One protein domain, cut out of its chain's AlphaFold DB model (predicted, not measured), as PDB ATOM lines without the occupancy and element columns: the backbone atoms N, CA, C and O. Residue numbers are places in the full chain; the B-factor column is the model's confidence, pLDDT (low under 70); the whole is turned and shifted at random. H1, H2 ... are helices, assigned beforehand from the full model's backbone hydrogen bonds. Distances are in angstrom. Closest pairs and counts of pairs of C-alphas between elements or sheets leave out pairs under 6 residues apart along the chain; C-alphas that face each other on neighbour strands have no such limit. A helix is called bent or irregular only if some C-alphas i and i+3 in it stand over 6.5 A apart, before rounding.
ATOM      1  N   LEU A 457     -85.724  34.764  17.567       85.56
ATOM      2  CA  LEU A 457     -84.443  35.047  16.926       85.56
ATOM      3  C   LEU A 457     -83.468  35.702  17.913       85.56
ATOM      4  O   LEU A 457     -83.862  36.613  18.647       85.56
ATOM      5  N   PRO A 458     -82.183  35.310  17.915       88.62
ATOM      6  CA  PRO A 458     -81.153  36.060  18.618       88.62
ATOM      7  C   PRO A 458     -81.090  37.524  18.143       88.62
ATOM      8  O   PRO A 458     -81.281  37.777  16.949       88.62
ATOM      9  N   PRO A 459     -80.735  38.489  19.017       90.75
ATOM     10  CA  PRO A 459     -80.706  39.916  18.675       90.75
ATOM     11  C   PRO A 459     -79.908  40.266  17.409       90.75
ATOM     12  O   PRO A 459     -80.303  41.136  16.635       90.75
ATOM     13  N   ASN A 460     -78.782  39.587  17.170       87.19
ATOM     14  CA  ASN A 460     -77.953  39.804  15.984       87.19
ATOM     15  C   ASN A 460     -78.629  39.322  14.692       87.19
ATOM     16  O   ASN A 460     -78.467  39.969  13.662       87.19
ATOM     17  N   VAL A 461     -79.394  38.229  14.750       88.25
ATOM     18  CA  VAL A 461     -80.123  37.659  13.604       88.25
ATOM     19  C   VAL A 461     -81.364  38.489  13.307       88.25
ATOM     20  O   VAL A 461     -81.621  38.826  12.156       88.25
ATOM     21  N   GLU A 462     -82.092  38.899  14.347       91.62
ATOM     22  CA  GLU A 462     -83.218  39.823  14.206       91.62
ATOM     23  C   GLU A 462     -82.773  41.126  13.527       91.62
ATOM     24  O   GLU A 462     -83.407  41.584  12.579       91.62
ATOM     25  N   ARG A 463     -81.625  41.682  13.938       91.94
ATOM     26  CA  ARG A 463     -81.037  42.877  13.315       91.94
ATOM     27  C   ARG A 463     -80.758  42.678  11.823       91.94
ATOM     28  O   ARG A 463     -80.989  43.603  11.049       91.94
ATOM     29  N   VAL A 464     -80.267  41.501  11.429       87.69
ATOM     30  CA  VAL A 464     -80.037  41.157  10.017       87.69
ATOM     31  C   VAL A 464     -81.356  41.130   9.252       87.69
ATOM     32  O   VAL A 464     -81.491  41.859   8.276       87.69
ATOM     33  N   VAL A 465     -82.358  40.391   9.737       88.44
ATOM     34  CA  VAL A 465     -83.684  40.290   9.097       88.44
ATOM     35  C   VAL A 465     -84.318  41.671   8.886       88.44
ATOM     36  O   VAL A 465     -84.809  41.970   7.801       88.44
ATOM     37  N   LEU A 466     -84.261  42.541   9.898       90.81
ATOM     38  CA  LEU A 466     -84.796  43.905   9.814       90.81
ATOM     39  C   LEU A 466     -83.987  44.817   8.873       90.81
ATOM     40  O   LEU A 466     -84.518  45.800   8.356       90.81
ATOM     41  N   GLY A 467     -82.705  44.512   8.658       86.81
ATOM     42  CA  GLY A 467     -81.787  45.316   7.857       86.81
ATOM     43  C   GLY A 467     -81.711  44.945   6.374       86.81
ATOM     44  O   GLY A 467     -81.150  45.729   5.615       86.81
ATOM     45  N   LEU A 468     -82.269  43.808   5.937       80.62
ATOM     46  CA  LEU A 468     -82.162  43.336   4.543       80.62
ATOM     47  C   LEU A 468     -82.764  44.321   3.531       80.62
ATOM     48  O   LEU A 468     -82.154  44.634   2.512       80.62
ATOM     49  N   VAL A 469     -83.934  44.882   3.833       77.81
ATOM     50  CA  VAL A 469     -84.574  45.869   2.952       77.81
ATOM     51  C   VAL A 469     -83.837  47.217   2.958       77.81
ATOM     52  O   VAL A 469     -83.553  47.745   1.878       77.81
ATOM     53  N   PRO A 470     -83.444  47.775   4.124       83.12
ATOM     54  CA  PRO A 470     -82.519  48.905   4.174       83.12
ATOM     55  C   PRO A 470     -81.211  48.682   3.408       83.12
ATOM     56  O   PRO A 470     -80.697  49.621   2.798       83.12
ATOM     57  N   TRP A 471     -80.675  47.462   3.418       85.06
ATOM     58  CA  TRP A 471     -79.453  47.111   2.700       85.06
ATOM     59  C   TRP A 471     -79.634  47.287   1.196       85.06
ATOM     60  O   TRP A 471     -78.918  48.087   0.592       85.06
ATOM     61  N   ASP A 472     -80.654  46.655   0.612       79.19
ATOM     62  CA  ASP A 472     -80.968  46.799  -0.813       79.19
ATOM     63  C   ASP A 472     -81.217  48.260  -1.211       79.19
ATOM     64  O   ASP A 472     -80.749  48.729  -2.255       79.19
ATOM     65  N   ALA A 473     -81.933  49.009  -0.367       79.56
ATOM     66  CA  ALA A 473     -82.244  50.414  -0.602       79.56
ATOM     67  C   ALA A 473     -80.980  51.281  -0.724       79.56
ATOM     68  O   ALA A 473     -80.857  52.086  -1.652       79.56
ATOM     69  N   VAL A 474     -80.033  51.109   0.200       81.94
ATOM     70  CA  VAL A 474     -78.798  51.899   0.246       81.94
ATOM     71  C   VAL A 474     -77.806  51.445  -0.825       81.94
ATOM     72  O   VAL A 474     -77.172  52.303  -1.443       81.94
ATOM     73  N   VAL A 475     -77.694  50.139  -1.098       82.50
ATOM     74  CA  VAL A 475     -76.848  49.628  -2.192       82.50
ATOM     75  C   VAL A 475     -77.280  50.248  -3.519       82.50
ATOM     76  O   VAL A 475     -76.446  50.833  -4.212       82.50
ATOM     77  N   ARG A 476     -78.582  50.209  -3.837       76.19
ATOM     78  CA  ARG A 476     -79.118  50.803  -5.073       76.19
ATOM     79  C   ARG A 476     -78.854  52.304  -5.149       76.19
ATOM     80  O   ARG A 476     -78.377  52.777  -6.173       76.19
ATOM     81  N   ALA A 477     -79.085  53.045  -4.066       73.75
ATOM     82  CA  ALA A 477     -78.836  54.488  -4.039       73.75
ATOM     83  C   ALA A 477     -77.358  54.842  -4.279       73.75
ATOM     84  O   ALA A 477     -77.039  55.810  -4.966       73.75
ATOM     85  N   ARG A 478     -76.429  54.045  -3.736       77.50
ATOM     86  CA  ARG A 478     -74.989  54.236  -3.963       77.50
ATOM     87  C   ARG A 478     -74.584  53.912  -5.399       77.50
ATOM     88  O   ARG A 478     -73.770  54.641  -5.959       77.50
ATOM     89  N   GLN A 479     -75.147  52.855  -5.984       73.12
ATOM     90  CA  GLN A 479     -74.919  52.501  -7.388       73.12
ATOM     91  C   GLN A 479     -75.448  53.589  -8.333       73.12
ATOM     92  O   GLN A 479     -74.734  54.008  -9.239       73.12
ATOM     93  N   GLU A 480     -76.648  54.121  -8.072       70.56
ATOM     94  CA  GLU A 480     -77.204  55.284  -8.785       70.56
ATOM     95  C   GLU A 480     -76.306  56.529  -8.632       70.56
ATOM     96  O   GLU A 480     -76.161  57.317  -9.563       70.56
ATOM     97  N   GLY A 481     -75.637  56.674  -7.484       65.19
ATOM     98  CA  GLY A 481     -74.620  57.699  -7.229       65.19
ATOM     99  C   GLY A 481     -73.242  57.433  -7.856       65.19
ATOM    100  O   GLY A 481     -72.306  58.186  -7.577       65.19
ATOM    101  N   GLY A 482     -73.091  56.381  -8.668       66.75
ATOM    102  CA  GLY A 482     -71.866  56.053  -9.403       66.75
ATOM    103  C   GLY A 482     -70.867  55.154  -8.665       66.75
ATOM    104  O   GLY A 482     -69.745  54.980  -9.142       66.75
ATOM    105  N   ALA A 483     -71.226  54.583  -7.510       67.19
ATOM    106  CA  ALA A 483     -70.388  53.577  -6.858       67.19
ATOM    107  C   ALA A 483     -70.412  52.249  -7.635       67.19
ATOM    108  O   ALA A 483     -71.453  51.834  -8.144       67.19
ATOM    109  N   THR A 484     -69.276  51.544  -7.678       69.50
ATOM    110  CA  THR A 484     -69.244  50.153  -8.158       69.50
ATOM    111  C   THR A 484     -70.076  49.256  -7.244       69.50
ATOM    112  O   THR A 484     -70.300  49.587  -6.075       69.50
ATOM    113  N   ALA A 485     -70.530  48.111  -7.761       68.12
ATOM    114  CA  ALA A 485     -71.375  47.194  -7.005       68.12
ATOM    115  C   ALA A 485     -70.723  46.741  -5.685       68.12
ATOM    116  O   ALA A 485     -71.353  46.895  -4.639       68.12
ATOM    117  N   GLY A 486     -69.460  46.295  -5.696       69.94
ATOM    118  CA  GLY A 486     -68.772  45.870  -4.475       69.94
ATOM    119  C   GLY A 486     -68.574  46.993  -3.475       69.94
ATOM    120  O   GLY A 486     -68.920  46.839  -2.307       69.94
ATOM    121  N   ARG A 487     -68.152  48.180  -3.924       74.81
ATOM    122  CA  ARG A 487     -68.001  49.334  -3.026       74.81
ATOM    123  C   ARG A 487     -69.335  49.760  -2.412       74.81
ATOM    124  O   ARG A 487     -69.396  50.081  -1.226       74.81
ATOM    125  N   ALA A 488     -70.412  49.742  -3.198       79.38
ATOM    126  CA  ALA A 488     -71.756  50.009  -2.702       79.38
ATOM    127  C   ALA A 488     -72.176  48.985  -1.635       79.38
ATOM    128  O   ALA A 488     -72.707  49.384  -0.598       79.38
ATOM    129  N   MET A 489     -71.907  47.695  -1.855       81.19
ATOM    130  CA  MET A 489     -72.201  46.618  -0.903       81.19
ATOM    131  C   MET A 489     -71.379  46.744   0.384       81.19
ATOM    132  O   MET A 489     -71.961  46.751   1.469       81.19
ATOM    133  N   GLU A 490     -70.059  46.915   0.286       81.00
ATOM    134  CA  GLU A 490     -69.152  47.057   1.432       81.00
ATOM    135  C   GLU A 490     -69.493  48.272   2.292       81.00
ATOM    136  O   GLU A 490     -69.611  48.182   3.518       81.00
ATOM    137  N   ASP A 491     -69.678  49.432   1.663       82.00
ATOM    138  CA  ASP A 491     -70.003  50.643   2.400       82.00
ATOM    139  C   ASP A 491     -71.382  50.555   3.062       82.00
ATOM    140  O   ASP A 491     -71.588  51.113   4.144       82.00
ATOM    141  N   THR A 492     -72.331  49.868   2.425       85.00
ATOM    142  CA  THR A 492     -73.657  49.641   3.004       85.00
ATOM    143  C   THR A 492     -73.589  48.660   4.166       85.00
ATOM    144  O   THR A 492     -74.174  48.931   5.210       85.00
ATOM    145  N   ALA A 493     -72.818  47.579   4.052       85.56
ATOM    146  CA  ALA A 493     -72.579  46.659   5.159       85.56
ATOM    147  C   ALA A 493     -71.955  47.390   6.360       85.56
ATOM    148  O   ALA A 493     -72.426  47.248   7.489       85.56
ATOM    149  N   ARG A 494     -70.954  48.251   6.123       84.62
ATOM    150  CA  ARG A 494     -70.367  49.113   7.166       84.62
ATOM    151  C   ARG A 494     -71.394  50.054   7.788       84.62
ATOM    152  O   ARG A 494     -71.397  50.220   9.003       84.62
ATOM    153  N   LEU A 495     -72.259  50.659   6.976       86.75
ATOM    154  CA  LEU A 495     -73.323  51.544   7.443       86.75
ATOM    155  C   LEU A 495     -74.312  50.809   8.352       86.75
ATOM    156  O   LEU A 495     -74.548  51.247   9.473       86.75
ATOM    157  N   LEU A 496     -74.866  49.689   7.888       85.69
ATOM    158  CA  LEU A 496     -75.880  48.946   8.634       85.69
ATOM    159  C   LEU A 496     -75.312  48.244   9.865       85.69
ATOM    160  O   LEU A 496     -76.025  48.044  10.842       85.69
ATOM    161  N   ASN A 497     -74.016  47.928   9.872       86.06
ATOM    162  CA  ASN A 497     -73.328  47.452  11.069       86.06
ATOM    163  C   ASN A 497     -73.156  48.518  12.157       86.06
ATOM    164  O   ASN A 497     -72.893  48.154  13.300       86.06
ATOM    165  N   ARG A 498     -73.346  49.806  11.847       88.50
ATOM    166  CA  ARG A 498     -73.406  50.867  12.864       88.50
ATOM    167  C   ARG A 498     -74.777  50.981  13.524       88.50
ATOM    168  O   ARG A 498     -74.842  51.519  14.621       88.50
ATOM    169  N   LEU A 499     -75.833  50.496  12.869       89.81
ATOM    170  CA  LEU A 499     -77.181  50.507  13.427       89.81
ATOM    171  C   LEU A 499     -77.310  49.372  14.440       89.81
ATOM    172  O   LEU A 499     -77.068  48.203  14.116       89.81
ATOM    173  N   ASN A 500     -77.715  49.709  15.658       92.56
ATOM    174  CA  ASN A 500     -78.058  48.707  16.661       92.56
ATOM    175  C   ASN A 500     -79.466  48.122  16.407       92.56
ATOM    176  O   ASN A 500     -80.200  48.558  15.516       92.56
ATOM    177  N   LEU A 501     -79.848  47.092  17.169       93.69
ATOM    178  CA  LEU A 501     -81.145  46.427  16.992       93.69
ATOM    179  C   LEU A 501     -82.332  47.375  17.227       93.69
ATOM    180  O   LEU A 501     -83.304  47.325  16.477       93.69
ATOM    181  N   ASP A 502     -82.257  48.250  18.228       95.12
ATOM    182  CA  ASP A 502     -83.347  49.178  18.544       95.12
ATOM    183  C   ASP A 502     -83.533  50.225  17.441       95.12
ATOM    184  O   ASP A 502     -84.660  50.586  17.100       95.12
ATOM    185  N   GLU A 503     -82.444  50.660  16.808       94.25
ATOM    186  CA  GLU A 503     -82.485  51.522  15.629       94.25
ATOM    187  C   GLU A 503     -83.117  50.812  14.426       94.25
ATOM    188  O   GLU A 503     -83.970  51.400  13.760       94.25
ATOM    189  N   MET A 504     -82.782  49.538  14.184       93.25
ATOM    190  CA  MET A 504     -83.410  48.735  13.122       93.25
ATOM    191  C   MET A 504     -84.903  48.497  13.372       93.25
ATOM    192  O   MET A 504     -85.715  48.588  12.446       93.25
ATOM    193  N   ARG A 505     -85.293  48.241  14.627       94.81
ATOM    194  CA  ARG A 505     -86.702  48.141  15.037       94.81
ATOM    195  C   ARG A 505     -87.427  49.464  14.838       94.81
ATOM    196  O   ARG A 505     -88.517  49.467  14.277       94.81
ATOM    197  N   THR A 506     -86.808  50.579  15.221       94.88
ATOM    198  CA  THR A 506     -87.374  51.925  15.048       94.88
ATOM    199  C   THR A 506     -87.583  52.256  13.572       94.88
ATOM    200  O   THR A 506     -88.650  52.740  13.198       94.88
ATOM    201  N   LEU A 507     -86.599  51.972  12.715       92.38
ATOM    202  CA  LEU A 507     -86.727  52.140  11.266       92.38
ATOM    203  C   LEU A 507     -87.851  51.259  10.704       92.38
ATOM    204  O   LEU A 507     -88.684  51.731   9.933       92.38
ATOM    205  N   THR A 508     -87.923  49.998  11.127       93.06
ATOM    206  CA  THR A 508     -88.975  49.077  10.680       93.06
ATOM    207  C   THR A 508     -90.363  49.551  11.103       93.06
ATOM    208  O   THR A 508     -91.258  49.614  10.266       93.06
ATOM    209  N   GLN A 509     -90.537  49.965  12.360       93.00
ATOM    210  CA  GLN A 509     -91.790  50.525  12.876       93.00
ATOM    211  C   GLN A 509     -92.186  51.812  12.146       93.00
ATOM    212  O   GLN A 509     -93.356  52.013  11.820       93.00
ATOM    213  N   HIS A 510     -91.211  52.670  11.840       90.25
ATOM    214  CA  HIS A 510     -91.441  53.865  11.037       90.25
ATOM    215  C   HIS A 510     -92.010  53.499   9.659       90.25
ATOM    216  O   HIS A 510     -93.053  54.020   9.268       90.25
ATOM    217  N   LEU A 511     -91.403  52.537   8.961       89.44
ATOM    218  CA  LEU A 511     -91.895  52.059   7.665       89.44
ATOM    219  C   LEU A 511     -93.280  51.398   7.772       89.44
ATOM    220  O   LEU A 511     -94.154  51.692   6.958       89.44
ATOM    221  N   GLN A 512     -93.514  50.583   8.806       90.31
ATOM    222  CA  GLN A 512     -94.813  49.959   9.099       90.31
ATOM    223  C   GLN A 512     -95.932  50.986   9.326       90.31
ATOM    224  O   GLN A 512     -97.092  50.708   9.031       90.31
ATOM    225  N   SER A 513     -95.604  52.183   9.822       88.00
ATOM    226  CA  SER A 513     -96.585  53.263   9.988       88.00
ATOM    227  C   SER A 513     -96.935  53.977   8.676       88.00
ATOM    228  O   SER A 513     -98.063  54.433   8.503       88.00
ATOM    229  N   LEU A 514     -95.987  54.054   7.737       83.56
ATOM    230  CA  LEU A 514     -96.125  54.837   6.507       83.56
ATOM    231  C   LEU A 514     -96.701  54.031   5.338       83.56
ATOM    232  O   LEU A 514     -97.533  54.537   4.588       83.56
ATOM    233  N   VAL A 515     -96.277  52.774   5.172       79.88
ATOM    234  CA  VAL A 515     -96.652  51.951   4.009       79.88
ATOM    235  C   VAL A 515     -98.173  51.730   3.904       79.88
ATOM    236  O   VAL A 515     -98.722  51.947   2.817       79.88
ATOM    237  N   PRO A 516     -98.898  51.352   4.979       75.25
ATOM    238  CA  PRO A 516    -100.349  51.180   4.904       75.25
ATOM    239  C   PRO A 516    -101.088  52.487   4.593       75.25
ATOM    240  O   PRO A 516    -102.067  52.467   3.847       75.25
ATOM    241  N   PHE A 517    -100.610  53.612   5.133       69.50
ATOM    242  CA  PHE A 517    -101.199  54.934   4.921       69.50
ATOM    243  C   PHE A 517    -101.121  55.352   3.447       69.50
ATOM    244  O   PHE A 517    -102.143  55.648   2.830       69.50
ATOM    245  N   GLU A 518     -99.934  55.271   2.847       72.81
ATOM    246  CA  GLU A 518     -99.721  55.663   1.450       72.81
ATOM    247  C   GLU A 518    -100.509  54.767   0.473       72.81
ATOM    248  O   GLU A 518    -101.027  55.207  -0.557       72.81
ATOM    249  N   ARG A 519    -100.677  53.486   0.822       68.19
ATOM    250  CA  ARG A 519    -101.516  52.554   0.059       68.19
ATOM    251  C   ARG A 519    -102.999  52.926   0.124       68.19
ATOM    252  O   ARG A 519    -103.680  52.846  -0.897       68.19
ATOM    253  N   GLN A 520    -103.504  53.329   1.291       66.12
ATOM    254  CA  GLN A 520    -104.898  53.762   1.458       66.12
ATOM    255  C   GLN A 520    -105.209  55.043   0.674       66.12
ATOM    256  O   GLN A 520    -106.329  55.198   0.193       66.12
ATOM    257  N   GLN A 521    -104.218  55.915   0.481       67.12
ATOM    258  CA  GLN A 521    -104.347  57.115  -0.353       67.12
ATOM    259  C   GLN A 521    -104.266  56.837  -1.864       67.12
ATOM    260  O   GLN A 521    -104.390  57.753  -2.670       67.12
ATOM    261  N   GLY A 522    -104.078  55.577  -2.270       57.03
ATOM    262  CA  GLY A 522    -103.919  55.205  -3.676       57.03
ATOM    263  C   GLY A 522    -102.537  55.529  -4.252       57.03
ATOM    264  O   GLY A 522    -102.345  55.367  -5.453       57.03
ATOM    265  N   GLY A 523    -101.566  55.935  -3.425       53.59
ATOM    266  CA  GLY A 523    -100.203  56.260  -3.862       53.59
ATOM    267  C   GLY A 523     -99.370  55.028  -4.238       53.59
ATOM    268  O   GLY A 523     -98.535  55.087  -5.140       53.59
ATOM    269  N   LEU A 524     -99.632  53.870  -3.610       60.88
ATOM    270  CA  LEU A 524     -98.857  52.630  -3.796       60.88
ATOM    271  C   LEU A 524     -99.683  51.491  -4.416       60.88
ATOM    272  O   LEU A 524     -99.886  50.434  -3.812       60.88
ATOM    273  N   THR A 525    -100.172  51.700  -5.639       57.00
ATOM    274  CA  THR A 525    -101.006  50.703  -6.344       57.00
ATOM    275  C   THR A 525    -100.228  49.485  -6.841       57.00
ATOM    276  O   THR A 525    -100.796  48.402  -6.977       57.00
ATOM    277  N   THR A 526     -98.921  49.632  -7.076       60.94
ATOM    278  CA  THR A 526     -98.065  48.573  -7.624       60.94
ATOM    279  C   THR A 526     -96.946  48.160  -6.671       60.94
ATOM    280  O   THR A 526     -96.462  48.937  -5.848       60.94
ATOM    281  N   GLN A 527     -96.490  46.920  -6.853       61.59
ATOM    282  CA  GLN A 527     -95.275  46.334  -6.281       61.59
ATOM    283  C   GLN A 527     -94.077  47.293  -6.302       61.59
ATOM    284  O   GLN A 527     -93.465  47.595  -5.280       61.59
ATOM    285  N   ARG A 528     -93.787  47.814  -7.495       63.56
ATOM    286  CA  ARG A 528     -92.651  48.689  -7.762       63.56
ATOM    287  C   ARG A 528     -92.763  50.008  -7.003       63.56
ATOM    288  O   ARG A 528     -91.774  50.456  -6.438       63.56
ATOM    289  N   GLN A 529     -93.956  50.604  -6.954       66.38
ATOM    290  CA  GLN A 529     -94.194  51.831  -6.185       66.38
ATOM    291  C   GLN A 529     -93.954  51.605  -4.690       66.38
ATOM    292  O   GLN A 529     -93.270  52.411  -4.067       66.38
ATOM    293  N   ARG A 530     -94.436  50.484  -4.130       69.88
ATOM    294  CA  ARG A 530     -94.168  50.118  -2.727       69.88
ATOM    295  C   ARG A 530     -92.672  50.004  -2.453       69.88
ATOM    296  O   ARG A 530     -92.182  50.598  -1.497       69.88
ATOM    297  N   GLY A 531     -91.948  49.284  -3.311       68.44
ATOM    298  CA  GLY A 531     -90.505  49.100  -3.162       68.44
ATOM    299  C   GLY A 531     -89.725  50.418  -3.215       68.44
ATOM    300  O   GLY A 531     -88.860  50.665  -2.375       68.44
ATOM    301  N   LEU A 532     -90.076  51.298  -4.160       72.00
ATOM    302  CA  LEU A 532     -89.479  52.631  -4.282       72.00
ATOM    303  C   LEU A 532     -89.781  53.511  -3.067       72.00
ATOM    304  O   LEU A 532     -88.871  54.156  -2.553       72.00
ATOM    305  N   PHE A 533     -91.016  53.490  -2.569       79.69
ATOM    306  CA  PHE A 533     -91.404  54.250  -1.385       79.69
ATOM    307  C   PHE A 533     -90.625  53.805  -0.145       79.69
ATOM    308  O   PHE A 533     -90.019  54.634   0.529       79.69
ATOM    309  N   VAL A 534     -90.569  52.497   0.130       77.75
ATOM    310  CA  VAL A 534     -89.804  51.955   1.266       77.75
ATOM    311  C   VAL A 534     -88.325  52.327   1.157       77.75
ATOM    312  O   VAL A 534     -87.725  52.757   2.146       77.75
ATOM    313  N   ARG A 535     -87.746  52.238  -0.047       79.75
ATOM    314  CA  ARG A 535     -86.378  52.695  -0.321       79.75
ATOM    315  C   ARG A 535     -86.198  54.170   0.032       79.75
ATOM    316  O   ARG A 535     -85.285  54.505   0.781       79.75
ATOM    317  N   GLU A 536     -87.059  55.045  -0.479       82.50
ATOM    318  CA  GLU A 536     -86.980  56.489  -0.232       82.50
ATOM    319  C   GLU A 536     -87.104  56.836   1.252       82.50
ATOM    320  O   GLU A 536     -86.290  57.601   1.771       82.50
ATOM    321  N   GLN A 537     -88.072  56.245   1.957       87.19
ATOM    322  CA  GLN A 537     -88.250  56.496   3.389       87.19
ATOM    323  C   GLN A 537     -87.066  55.974   4.210       87.19
ATOM    324  O   GLN A 537     -86.627  56.643   5.145       87.19
ATOM    325  N   THR A 538     -86.479  54.838   3.822       87.69
ATOM    326  CA  THR A 538     -85.265  54.314   4.464       87.69
ATOM    327  C   THR A 538     -84.095  55.285   4.314       87.69
ATOM    328  O   THR A 538     -83.444  55.628   5.303       87.69
ATOM    329  N   LEU A 539     -83.848  55.790   3.101       86.69
ATOM    330  CA  LEU A 539     -82.772  56.752   2.847       86.69
ATOM    331  C   LEU A 539     -82.977  58.055   3.630       86.69
ATOM    332  O   LEU A 539     -82.033  58.547   4.251       86.69
ATOM    333  N   ARG A 540     -84.209  58.583   3.660       86.38
ATOM    334  CA  ARG A 540     -84.557  59.789   4.430       86.38
ATOM    335  C   ARG A 540     -84.351  59.594   5.925       86.38
ATOM    336  O   ARG A 540     -83.785  60.467   6.577       86.38
ATOM    337  N   TRP A 541     -84.774  58.453   6.465       91.62
ATOM    338  CA  TRP A 541     -84.601  58.145   7.881       91.62
ATOM    339  C   TRP A 541     -83.116  58.066   8.256       91.62
ATOM    340  O   TRP A 541     -82.683  58.713   9.210       91.62
ATOM    341  N   LEU A 542     -82.312  57.350   7.460       88.69
ATOM    342  CA  LEU A 542     -80.862  57.247   7.664       88.69
ATOM    343  C   LEU A 542     -80.177  58.617   7.577       88.69
ATOM    344  O   LEU A 542     -79.273  58.911   8.361       88.69
ATOM    345  N   ALA A 543     -80.622  59.477   6.660       86.25
ATOM    346  CA  ALA A 543     -80.120  60.838   6.536       86.25
ATOM    347  C   ALA A 543     -80.486  61.721   7.734       86.25
ATOM    348  O   ALA A 543     -79.615  62.379   8.299       86.25
ATOM    349  N   GLY A 544     -81.746  61.684   8.180       85.81
ATOM    350  CA  GLY A 544     -82.213  62.428   9.353       85.81
ATOM    351  C   GLY A 544     -81.512  62.015  10.653       85.81
ATOM    352  O   GLY A 544     -81.412  62.809  11.584       85.81
ATOM    353  N   LYS A 545     -80.979  60.791  10.706       86.56
ATOM    354  CA  LYS A 545     -80.150  60.279  11.806       86.56
ATOM    355  C   LYS A 545     -78.647  60.550  11.640       86.56
ATOM    356  O   LYS A 545     -77.870  60.183  12.515       86.56
ATOM    357  N   GLY A 546     -78.222  61.179  10.543       84.31
ATOM    358  CA  GLY A 546     -76.816  61.496  10.274       84.31
ATOM    359  C   GLY A 546     -75.967  60.307   9.806       84.31
ATOM    360  O   GLY A 546     -74.741  60.407   9.760       84.31
TER     361      GLY A 546
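What this domain is: This is residues 457 to 546 of the 662 residues of an uncharacterized protein of Omnitrophica WOR_2 bacterium RIFCSPHIGHO2_02_FULL_68_15 (UniProt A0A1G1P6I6). Two helical hairpins, H1b with H2 and H3 with H4, are set crosswise where H4 crosses H1b. H1a, the first arm of bent H1, packs on residues 501 to 508 of H3. The 90 printed residues, all helix in class with H1 to H4 in chain order, are compact: radius of gyration of the C-alphas 13.5 A, spans 36 by 34 by 23 A.

Where its parts are: H1, residues 459 to 480, starts at C-alpha (-80.706, 39.916, 18.675). Assigned as one helix by its hydrogen bonds, it is bent, C-alphas 466 and 469 being 7.1 A apart: H1a is 459 to 466, H1b 469 to 480. H2 is 485 to 496. H3, 501 to 520, 29.3 A, is only just irregular: C-alphas 513 and 516 are 6.7 A apart. H4, 527 to 544, 26.0 A, ends at C-alpha (-82.213, 62.428, 9.353).

How they stand to each other: H1a touches H3, closest C-alphas Arg 463 and Leu 501, 5.1 A. Hairpin H1b and H2 touch at Val 475 and Ala 488, C-alphas 5.1 A. H1b and H4 touch, about perpendicular at 86 degrees, closest C-alphas Ala 473 and Arg 535, 4.7 A. Every O i to N i+4 pair is within hydrogen-bond range in H1a, H1b, H2 and H4; in H3, 14 of 16.

The domain as a whole: The printed part has no cut and no long link. pLDDT is under 70 at residues 481 to 486, 517 and 519 to 531.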